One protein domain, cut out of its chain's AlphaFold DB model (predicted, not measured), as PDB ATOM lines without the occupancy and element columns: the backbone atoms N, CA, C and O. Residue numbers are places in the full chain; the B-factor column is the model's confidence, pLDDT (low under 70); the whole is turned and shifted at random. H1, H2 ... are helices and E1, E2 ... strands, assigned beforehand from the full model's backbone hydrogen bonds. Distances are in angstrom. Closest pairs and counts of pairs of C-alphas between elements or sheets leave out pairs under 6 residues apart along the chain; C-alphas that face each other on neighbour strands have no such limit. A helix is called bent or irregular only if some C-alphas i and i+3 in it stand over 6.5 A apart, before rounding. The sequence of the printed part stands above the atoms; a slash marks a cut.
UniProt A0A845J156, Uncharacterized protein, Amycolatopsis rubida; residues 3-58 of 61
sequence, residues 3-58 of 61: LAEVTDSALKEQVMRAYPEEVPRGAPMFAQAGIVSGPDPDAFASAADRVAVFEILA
ATOM      1  N   LEU A   3     212.328 192.464 277.540       96.44
ATOM      2  CA  LEU A   3     210.936 192.780 277.839       96.44
ATOM      3  C   LEU A   3     210.883 193.364 279.247       96.44
ATOM      4  O   LEU A   3     211.414 192.750 280.172       96.44
ATOM      5  N   ALA A   4     210.278 194.537 279.391       96.50
ATOM      6  CA  ALA A   4     209.977 195.130 280.687       96.50
ATOM      7  C   ALA A   4     208.468 195.049 280.914       96.50
ATOM      8  O   ALA A   4     207.696 195.488 280.067       96.50
ATOM      9  N   GLU A   5     208.038 194.450 282.024       97.50
ATOM     10  CA  GLU A   5     206.617 194.435 282.373       97.50
ATOM     11  C   GLU A   5     206.158 195.847 282.742       97.50
ATOM     12  O   GLU A   5     206.790 196.534 283.549       97.50
ATOM     13  N   VAL A   6     205.045 196.275 282.154       97.81
ATOM     14  CA  VAL A   6     204.403 197.546 282.478       97.81
ATOM     15  C   VAL A   6     203.618 197.372 283.774       97.81
ATOM     16  O   VAL A   6     202.637 196.634 283.818       97.81
ATOM     17  N   THR A   7     204.042 198.071 284.829       96.81
ATOM     18  CA  THR A   7     203.384 198.049 286.149       96.81
ATOM     19  C   THR A   7     202.436 199.229 286.376       96.81
ATOM     20  O   THR A   7     201.597 199.169 287.271       96.81
ATOM     21  N   ASP A   8     202.527 200.277 285.553       97.81
ATOM     22  CA  ASP A   8     201.603 201.414 285.575       97.81
ATOM     23  C   ASP A   8     200.225 200.984 285.046       97.81
ATOM     24  O   ASP A   8     200.067 200.645 283.870       97.81
ATOM     25  N   SER A   9     199.218 201.003 285.920       96.88
ATOM     26  CA  SER A   9     197.855 200.577 285.598       96.88
ATOM     27  C   SER A   9     197.184 201.456 284.539       96.88
ATOM     28  O   SER A   9     196.465 200.933 283.691       96.88
ATOM     29  N   ALA A  10     197.433 202.768 284.545       98.06
ATOM     30  CA  ALA A  10     196.848 203.682 283.567       98.06
ATOM     31  C   ALA A  10     197.448 203.442 282.175       98.06
ATOM     32  O   ALA A  10     196.727 203.430 281.175       98.06
ATOM     33  N   LEU A  11     198.756 203.171 282.109       98.00
ATOM     34  CA  LEU A  11     199.406 202.798 280.855       98.00
ATOM     35  C   LEU A  11     198.900 201.443 280.338       98.00
ATOM     36  O   LEU A  11     198.630 201.308 279.144       98.00
ATOM     37  N   LYS A  12     198.706 200.453 281.218       98.19
ATOM     38  CA  LYS A  12     198.097 199.167 280.835       98.19
ATOM     39  C   LYS A  12     196.699 199.350 280.250       98.19
ATOM     40  O   LYS A  12     196.400 198.755 279.217       98.19
ATOM     41  N   GLU A  13     195.860 200.170 280.883       98.31
ATOM     42  CA  GLU A  13     194.512 200.473 280.389       98.31
ATOM     43  C   GLU A  13     194.566 201.115 279.000       98.31
ATOM     44  O   GLU A  13     193.854 200.681 278.095       98.31
ATOM     45  N   GLN A  14     195.448 202.097 278.803       98.44
ATOM     46  CA  GLN A  14     195.600 202.784 277.522       98.44
ATOM     47  C   GLN A  14     196.046 201.832 276.404       98.44
ATOM     48  O   GLN A  14     195.459 201.843 275.321       98.44
ATOM     49  N   VAL A  15     197.049 200.988 276.665       98.12
ATOM     50  CA  VAL A  15     197.534 199.996 275.694       98.12
ATOM     51  C   VAL A  15     196.432 199.002 275.343       98.12
ATOM     52  O   VAL A  15     196.211 198.707 274.169       98.12
ATOM     53  N   MET A  16     195.711 198.505 276.349       97.94
ATOM     54  CA  MET A  16     194.621 197.565 276.130       97.94
ATOM     55  C   MET A  16     193.470 198.200 275.348       97.94
ATOM     56  O   MET A  16     192.998 197.580 274.399       97.94
ATOM     57  N   ARG A  17     193.071 199.440 275.662       98.44
ATOM     58  CA  ARG A  17     192.033 200.172 274.917       98.44
ATOM     59  C   ARG A  17     192.374 200.299 273.428       98.44
ATOM     60  O   ARG A  17     191.491 200.129 272.598       98.44
ATOM     61  N   ALA A  18     193.639 200.559 273.095       98.31
ATOM     62  CA  ALA A  18     194.088 200.708 271.708       98.31
ATOM     63  C   ALA A  18     194.208 199.369 270.950       98.31
ATOM     64  O   ALA A  18     194.077 199.321 269.728       98.31
ATOM     65  N   TYR A  19     194.451 198.263 271.660       97.69
ATOM     66  CA  TYR A  19     194.736 196.959 271.056       97.69
ATOM     67  C   TYR A  19     193.722 196.483 269.997       97.69
ATOM     68  O   TYR A  19     194.168 196.051 268.933       97.69
ATOM     69  N   PRO A  20     192.391 196.508 270.220       97.38
ATOM     70  CA  PRO A  20     191.451 195.994 269.224       97.38
ATOM     71  C   PRO A  20     191.426 196.802 267.920       97.38
ATOM     72  O   PRO A  20     191.088 196.242 266.878       97.38
ATOM     73  N   GLU A  21     191.821 198.076 267.959       97.56
ATOM     74  CA  GLU A  21     191.895 198.950 266.784       97.56
ATOM     75  C   GLU A  21     193.205 198.743 266.013       97.56
ATOM     76  O   GLU A  21     193.189 198.583 264.791       97.56
ATOM     77  N   GLU A  22     194.331 198.668 266.727       97.56
ATOM     78  CA  GLU A  22     195.672 198.512 266.140       97.56
ATOM     79  C   GLU A  22     195.973 197.063 265.719       97.56
ATOM     80  O   GLU A  22     196.735 196.799 264.786       97.56
ATOM     81  N   VAL A  23     195.354 196.090 266.393       96.31
ATOM     82  CA  VAL A  23     195.560 194.651 266.177       96.31
ATOM     83  C   VAL A  23     194.217 193.937 265.933       96.31
ATOM     84  O   VAL A  23     193.871 192.970 266.625       96.31
ATOM     85  N   PRO A  24     193.455 194.319 264.888       94.81
ATOM     86  CA  PRO A  24     192.085 193.836 264.677       94.81
ATOM     87  C   PRO A  24     192.014 192.326 264.415       94.81
ATOM     88  O   PRO A  24     191.014 191.675 264.703       94.81
ATOM     89  N   ARG A  25     193.094 191.734 263.889       95.62
ATOM     90  CA  ARG A  25     193.187 190.281 263.666       95.62
ATOM     91  C   ARG A  25     193.519 189.497 264.939       95.62
ATOM     92  O   ARG A  25     193.240 188.304 264.987       95.62
ATOM     93  N   GLY A  26     194.121 190.146 265.937       93.31
ATOM     94  CA  GLY A  26     194.472 189.539 267.224       93.31
ATOM     95  C   GLY A  26     193.353 189.649 268.259       93.31
ATOM     96  O   GLY A  26     193.163 188.732 269.056       93.31
ATOM     97  N   ALA A  27     192.557 190.719 268.203       95.44
ATOM     98  CA  ALA A  27     191.481 190.994 269.157       95.44
ATOM     99  C   ALA A  27     190.496 189.825 269.396       95.44
ATOM    100  O   ALA A  27     190.176 189.559 270.558       95.44
ATOM    101  N   PRO A  28     190.058 189.052 268.376       94.62
ATOM    102  CA  PRO A  28     189.135 187.934 268.591       94.62
ATOM    103  C   PRO A  28     189.678 186.839 269.521       94.62
ATOM    104  O   PRO A  28     188.894 186.148 270.170       94.62
ATOM    105  N   MET A  29     191.003 186.686 269.626       94.38
ATOM    106  CA  MET A  29     191.623 185.694 270.506       94.38
ATOM    107  C   MET A  29     191.316 185.977 271.985       94.38
ATOM    108  O   MET A  29     191.061 185.047 272.744       94.38
ATOM    109  N   PHE A  30     191.279 187.248 272.395       95.50
ATOM    110  CA  PHE A  30     190.976 187.627 273.780       95.50
ATOM    111  C   PHE A  30     189.550 187.232 274.172       95.50
ATOM    112  O   PHE A  30     189.316 186.802 275.302       95.50
ATOM    113  N   ALA A  31     188.606 187.334 273.231       92.50
ATOM    114  CA  ALA A  31     187.233 186.891 273.442       92.50
ATOM    115  C   ALA A  31     187.138 185.359 273.517       92.50
ATOM    116  O   ALA A  31     186.501 184.823 274.419       92.50
ATOM    117  N   GLN A  32     187.836 184.641 272.631       94.12
ATOM    118  CA  GLN A  32     187.907 183.172 272.672       94.12
ATOM    119  C   GLN A  32     188.548 182.649 273.965       94.12
ATOM    120  O   GLN A  32     188.161 181.596 274.463       94.12
ATOM    121  N   ALA A  33     189.499 183.398 274.527       93.69
ATOM    122  CA  ALA A  33     190.134 183.103 275.807       93.69
ATOM    123  C   ALA A  33     189.291 183.518 277.033       93.69
ATOM    124  O   ALA A  33     189.709 183.277 278.163       93.69
ATOM    125  N   GLY A  34     188.128 184.155 276.841       94.94
ATOM    126  CA  GLY A  34     187.253 184.615 277.927       94.94
ATOM    127  C   GLY A  34     187.773 185.836 278.698       94.94
ATOM    128  O   GLY A  34     187.306 186.116 279.803       94.94
ATOM    129  N   ILE A  35     188.742 186.571 278.146       94.75
ATOM    130  CA  ILE A  35     189.337 187.756 278.786       94.75
ATOM    131  C   ILE A  35     188.408 188.967 278.618       94.75
ATOM    132  O   ILE A  35     188.178 189.721 279.567       94.75
ATOM    133  N   VAL A  36     187.824 189.116 277.431       96.19
ATOM    134  CA  VAL A  36     186.889 190.191 277.061       96.19
ATOM    135  C   VAL A  36     185.624 189.597 276.440       96.19
ATOM    136  O   VAL A  36     185.630 188.458 275.982       96.19
ATOM    137  N   SER A  37     184.536 190.363 276.399       91.00
ATOM    138  CA  SER A  37     183.271 189.942 275.779       91.00
ATOM    139  C   SER A  37     183.242 190.108 274.251       91.00
ATOM    140  O   SER A  37     182.419 189.479 273.589       91.00
ATOM    141  N   GLY A  38     184.130 190.928 273.679       89.38
ATOM    142  CA  GLY A  38     184.208 191.222 272.244       89.38
ATOM    143  C   GLY A  38     185.320 192.234 271.914       89.38
ATOM    144  O   GLY A  38     186.014 192.676 272.830       89.38
ATOM    145  N   PRO A  39     185.514 192.605 270.630       90.50
ATOM    146  CA  PRO A  39     186.577 193.510 270.171       90.50
ATOM    147  C   PRO A  39     186.249 194.999 270.400       90.50
ATOM    148  O   PRO A  39     186.457 195.824 269.518       90.50
ATOM    149  N   ASP A  40     185.697 195.334 271.566       93.94
ATOM    150  CA  ASP A  40     185.363 196.706 271.963       93.94
ATOM    151  C   ASP A  40     186.533 197.320 272.765       93.94
ATOM    152  O   ASP A  40     186.976 196.688 273.734       93.94
ATOM    153  N   PRO A  41     187.034 198.522 272.409       97.69
ATOM    154  CA  PRO A  41     188.058 199.241 273.172       97.69
ATOM    155  C   PRO A  41     187.807 199.299 274.687       97.69
ATOM    156  O   PRO A  41     188.728 199.064 275.473       97.69
ATOM    157  N   ASP A  42     186.572 199.543 275.129       97.81
ATOM    158  CA  ASP A  42     186.249 199.664 276.556       97.81
ATOM    159  C   ASP A  42     186.206 198.303 277.264       97.81
ATOM    160  O   ASP A  42     186.579 198.189 278.440       97.81
ATOM    161  N   ALA A  43     185.834 197.238 276.544       96.69
ATOM    162  CA  ALA A  43     185.926 195.873 277.059       96.69
ATOM    163  C   ALA A  43     187.388 195.454 277.278       96.69
ATOM    164  O   ALA A  43     187.696 194.788 278.270       96.69
ATOM    165  N   PHE A  44     188.292 195.871 276.387       98.12
ATOM    166  CA  PHE A  44     189.727 195.648 276.550       98.12
ATOM    167  C   PHE A  44     190.315 196.481 277.691       98.12
ATOM    168  O   PHE A  44     191.023 195.923 278.530       98.12
ATOM    169  N   ALA A  45     189.988 197.774 277.769       98.00
ATOM    170  CA  ALA A  45     190.414 198.657 278.857       98.00
ATOM    171  C   ALA A  45     190.045 198.069 280.233       98.00
ATOM    172  O   ALA A  45     190.899 197.896 281.100       98.00
ATOM    173  N   SER A  46     188.794 197.622 280.384       97.06
ATOM    174  CA  SER A  46     188.277 196.997 281.613       97.06
ATOM    175  C   SER A  46     188.936 195.652 281.955       97.06
ATOM    176  O   SER A  46     188.780 195.129 283.060       97.06
ATOM    177  N   ALA A  47     189.647 195.033 281.009       97.12
ATOM    178  CA  ALA A  47     190.376 193.787 281.214       97.12
ATOM    179  C   ALA A  47     191.862 193.986 281.539       97.12
ATOM    180  O   ALA A  47     192.548 192.993 281.784       97.12
ATOM    181  N   ALA A  48     192.360 195.226 281.577       97.19
ATOM    182  CA  ALA A  48     193.787 195.521 281.689       97.19
ATOM    183  C   ALA A  48     194.466 194.909 282.924       97.19
ATOM    184  O   ALA A  48     195.594 194.424 282.832       97.19
ATOM    185  N   ASP A  49     193.775 194.815 284.058       95.94
ATOM    186  CA  ASP A  49     194.332 194.192 285.267       95.94
ATOM    187  C   ASP A  49     194.519 192.673 285.153       95.94
ATOM    188  O   ASP A  49     195.273 192.078 285.920       95.94
ATOM    189  N   ARG A  50     193.882 192.036 284.165       94.62
ATOM    190  CA  ARG A  50     193.959 190.590 283.903       94.62
ATOM    191  C   ARG A  50     194.956 190.238 282.797       94.62
ATOM    192  O   ARG A  50     195.113 189.061 282.479       94.62
ATOM    193  N   VAL A  51     195.614 191.236 282.206       95.44
ATOM    194  CA  VAL A  51     196.532 191.067 281.075       95.44
ATOM    195  C   VAL A  51     197.898 191.643 281.424       95.44
ATOM    196  O   VAL A  51     198.022 192.785 281.868       95.44
ATOM    197  N   ALA A  52     198.939 190.838 281.224       96.38
ATOM    198  CA  ALA A  52     200.313 191.309 281.321       96.38
ATOM    199  C   ALA A  52     200.680 192.072 280.041       96.38
ATOM    200  O   ALA A  52     200.514 191.559 278.933       96.38
ATOM    201  N   VAL A  53     201.179 193.295 280.204       96.75
ATOM    202  CA  VAL A  53     201.641 194.155 279.110       96.75
ATOM    203  C   VAL A  53     203.147 194.308 279.252       96.75
ATOM    204  O   VAL A  53     203.639 194.588 280.343       96.75
ATOM    205  N   PHE A  54     203.880 194.123 278.158       97.38
ATOM    206  CA  PHE A  54     205.335 194.239 278.144       97.38
ATOM    207  C   PHE A  54     205.776 195.289 277.131       97.38
ATOM    208  O   PHE A  54     205.377 195.241 275.966       97.38
ATOM    209  N   GLU A  55     206.645 196.198 277.558       96.19
ATOM    210  CA  GLU A  55     207.387 197.081 276.669       96.19
ATOM    211  C   GLU A  55     208.584 196.328 276.072       96.19
ATOM    212  O   GLU A  55     209.335 195.638 276.773       96.19
ATOM    213  N   ILE A  56     208.769 196.463 274.757       95.69
ATOM    214  CA  ILE A  56     209.901 195.881 274.038       95.69
ATOM    215  C   ILE A  56     211.042 196.894 274.014       95.69
ATOM    216  O   ILE A  56     211.015 197.866 273.265       95.69
ATOM    217  N   LEU A  57     212.096 196.616 274.775       93.81
ATOM    218  CA  LEU A  57     213.299 197.437 274.801       93.81
ATOM    219  C   LEU A  57     214.323 196.882 273.802       93.81
ATOM    220  O   LEU A  57     214.824 195.748 273.915       93.81
ATOM    221  N   ALA A  58     214.635 197.684 272.784       90.62
ATOM    222  CA  ALA A  58     215.717 197.383 271.858       90.62
ATOM    223  C   ALA A  58     217.061 197.418 272.601       90.62
ATOM    224  O   ALA A  58     217.280 198.232 273.494       90.62
TER     225      ALA A  58
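This is residues 3 to 58 of the 61 residues of an uncharacterized protein of Amycolatopsis rubida (UniProt A0A845J156). One longer helix, H1, runs through the domain, with the short helix H3 packed on its side, the short helix H2 set off to the side of its later part, near Pro 20, and about perpendicular to it, and a two-strand ribbon of E1 and E2 at the other end of the domain. The ribbon brings the two ends of the printed part side by side. The printed part has 56 residues, in the order E1, H1, H2, H3, E2; the sheet E1 - E2 is antiparallel and the class is mixed, helices and strands. It is compact, with a radius of gyration of the C-alphas of 10.8 A and spans of 30 by 20 by 17 A.

E1, residues 3 to 5, and E2, residues 54 to 57, are antiparallel neighbours at 143 degrees, with N 4 and O 55 3.0 A apart and N 55 and O 4 2.8 A apart, within hydrogen-bond range. H1, residues 9 to 22, touches H3, residues 41 to 45; their closest C-alphas, of Arg 17 and Pro 41, are 4.4 A apart. H1 is close to but not clearly touching H2, residues 27 to 32, about perpendicular at 77 degrees; the closest C-alphas, of Pro 20 and Ala 27, are 5.0 A apart. H2 and H3 are near each other, with 5 pairs of C-alphas within 10 A. H1 and E2 are apart. In H3 every O i to N i+4 pair is within hydrogen-bond range; in H1 8 of 10 are, in H2 1 of 2.

E1 begins at C-alpha 3 (210.936, 192.780, 277.839) and is 6.5 A long. H1 is 19.7 A long from C-alpha 9 (197.855, 200.577, 285.598), and irregular: C-alphas 17 and 20 are 7.1 A apart. H2 is 9.3 A long and H3 6.2 A. E2, 9.2 A, ends at C-alpha 57 (213.299, 197.437, 274.801).

The C-alphas farthest apart, of Ser 37 and Ala 58, are 33.5 A apart. The printed part has no cut and no long link. Its mean pLDDT is 96.0, and no printed residue is under 70.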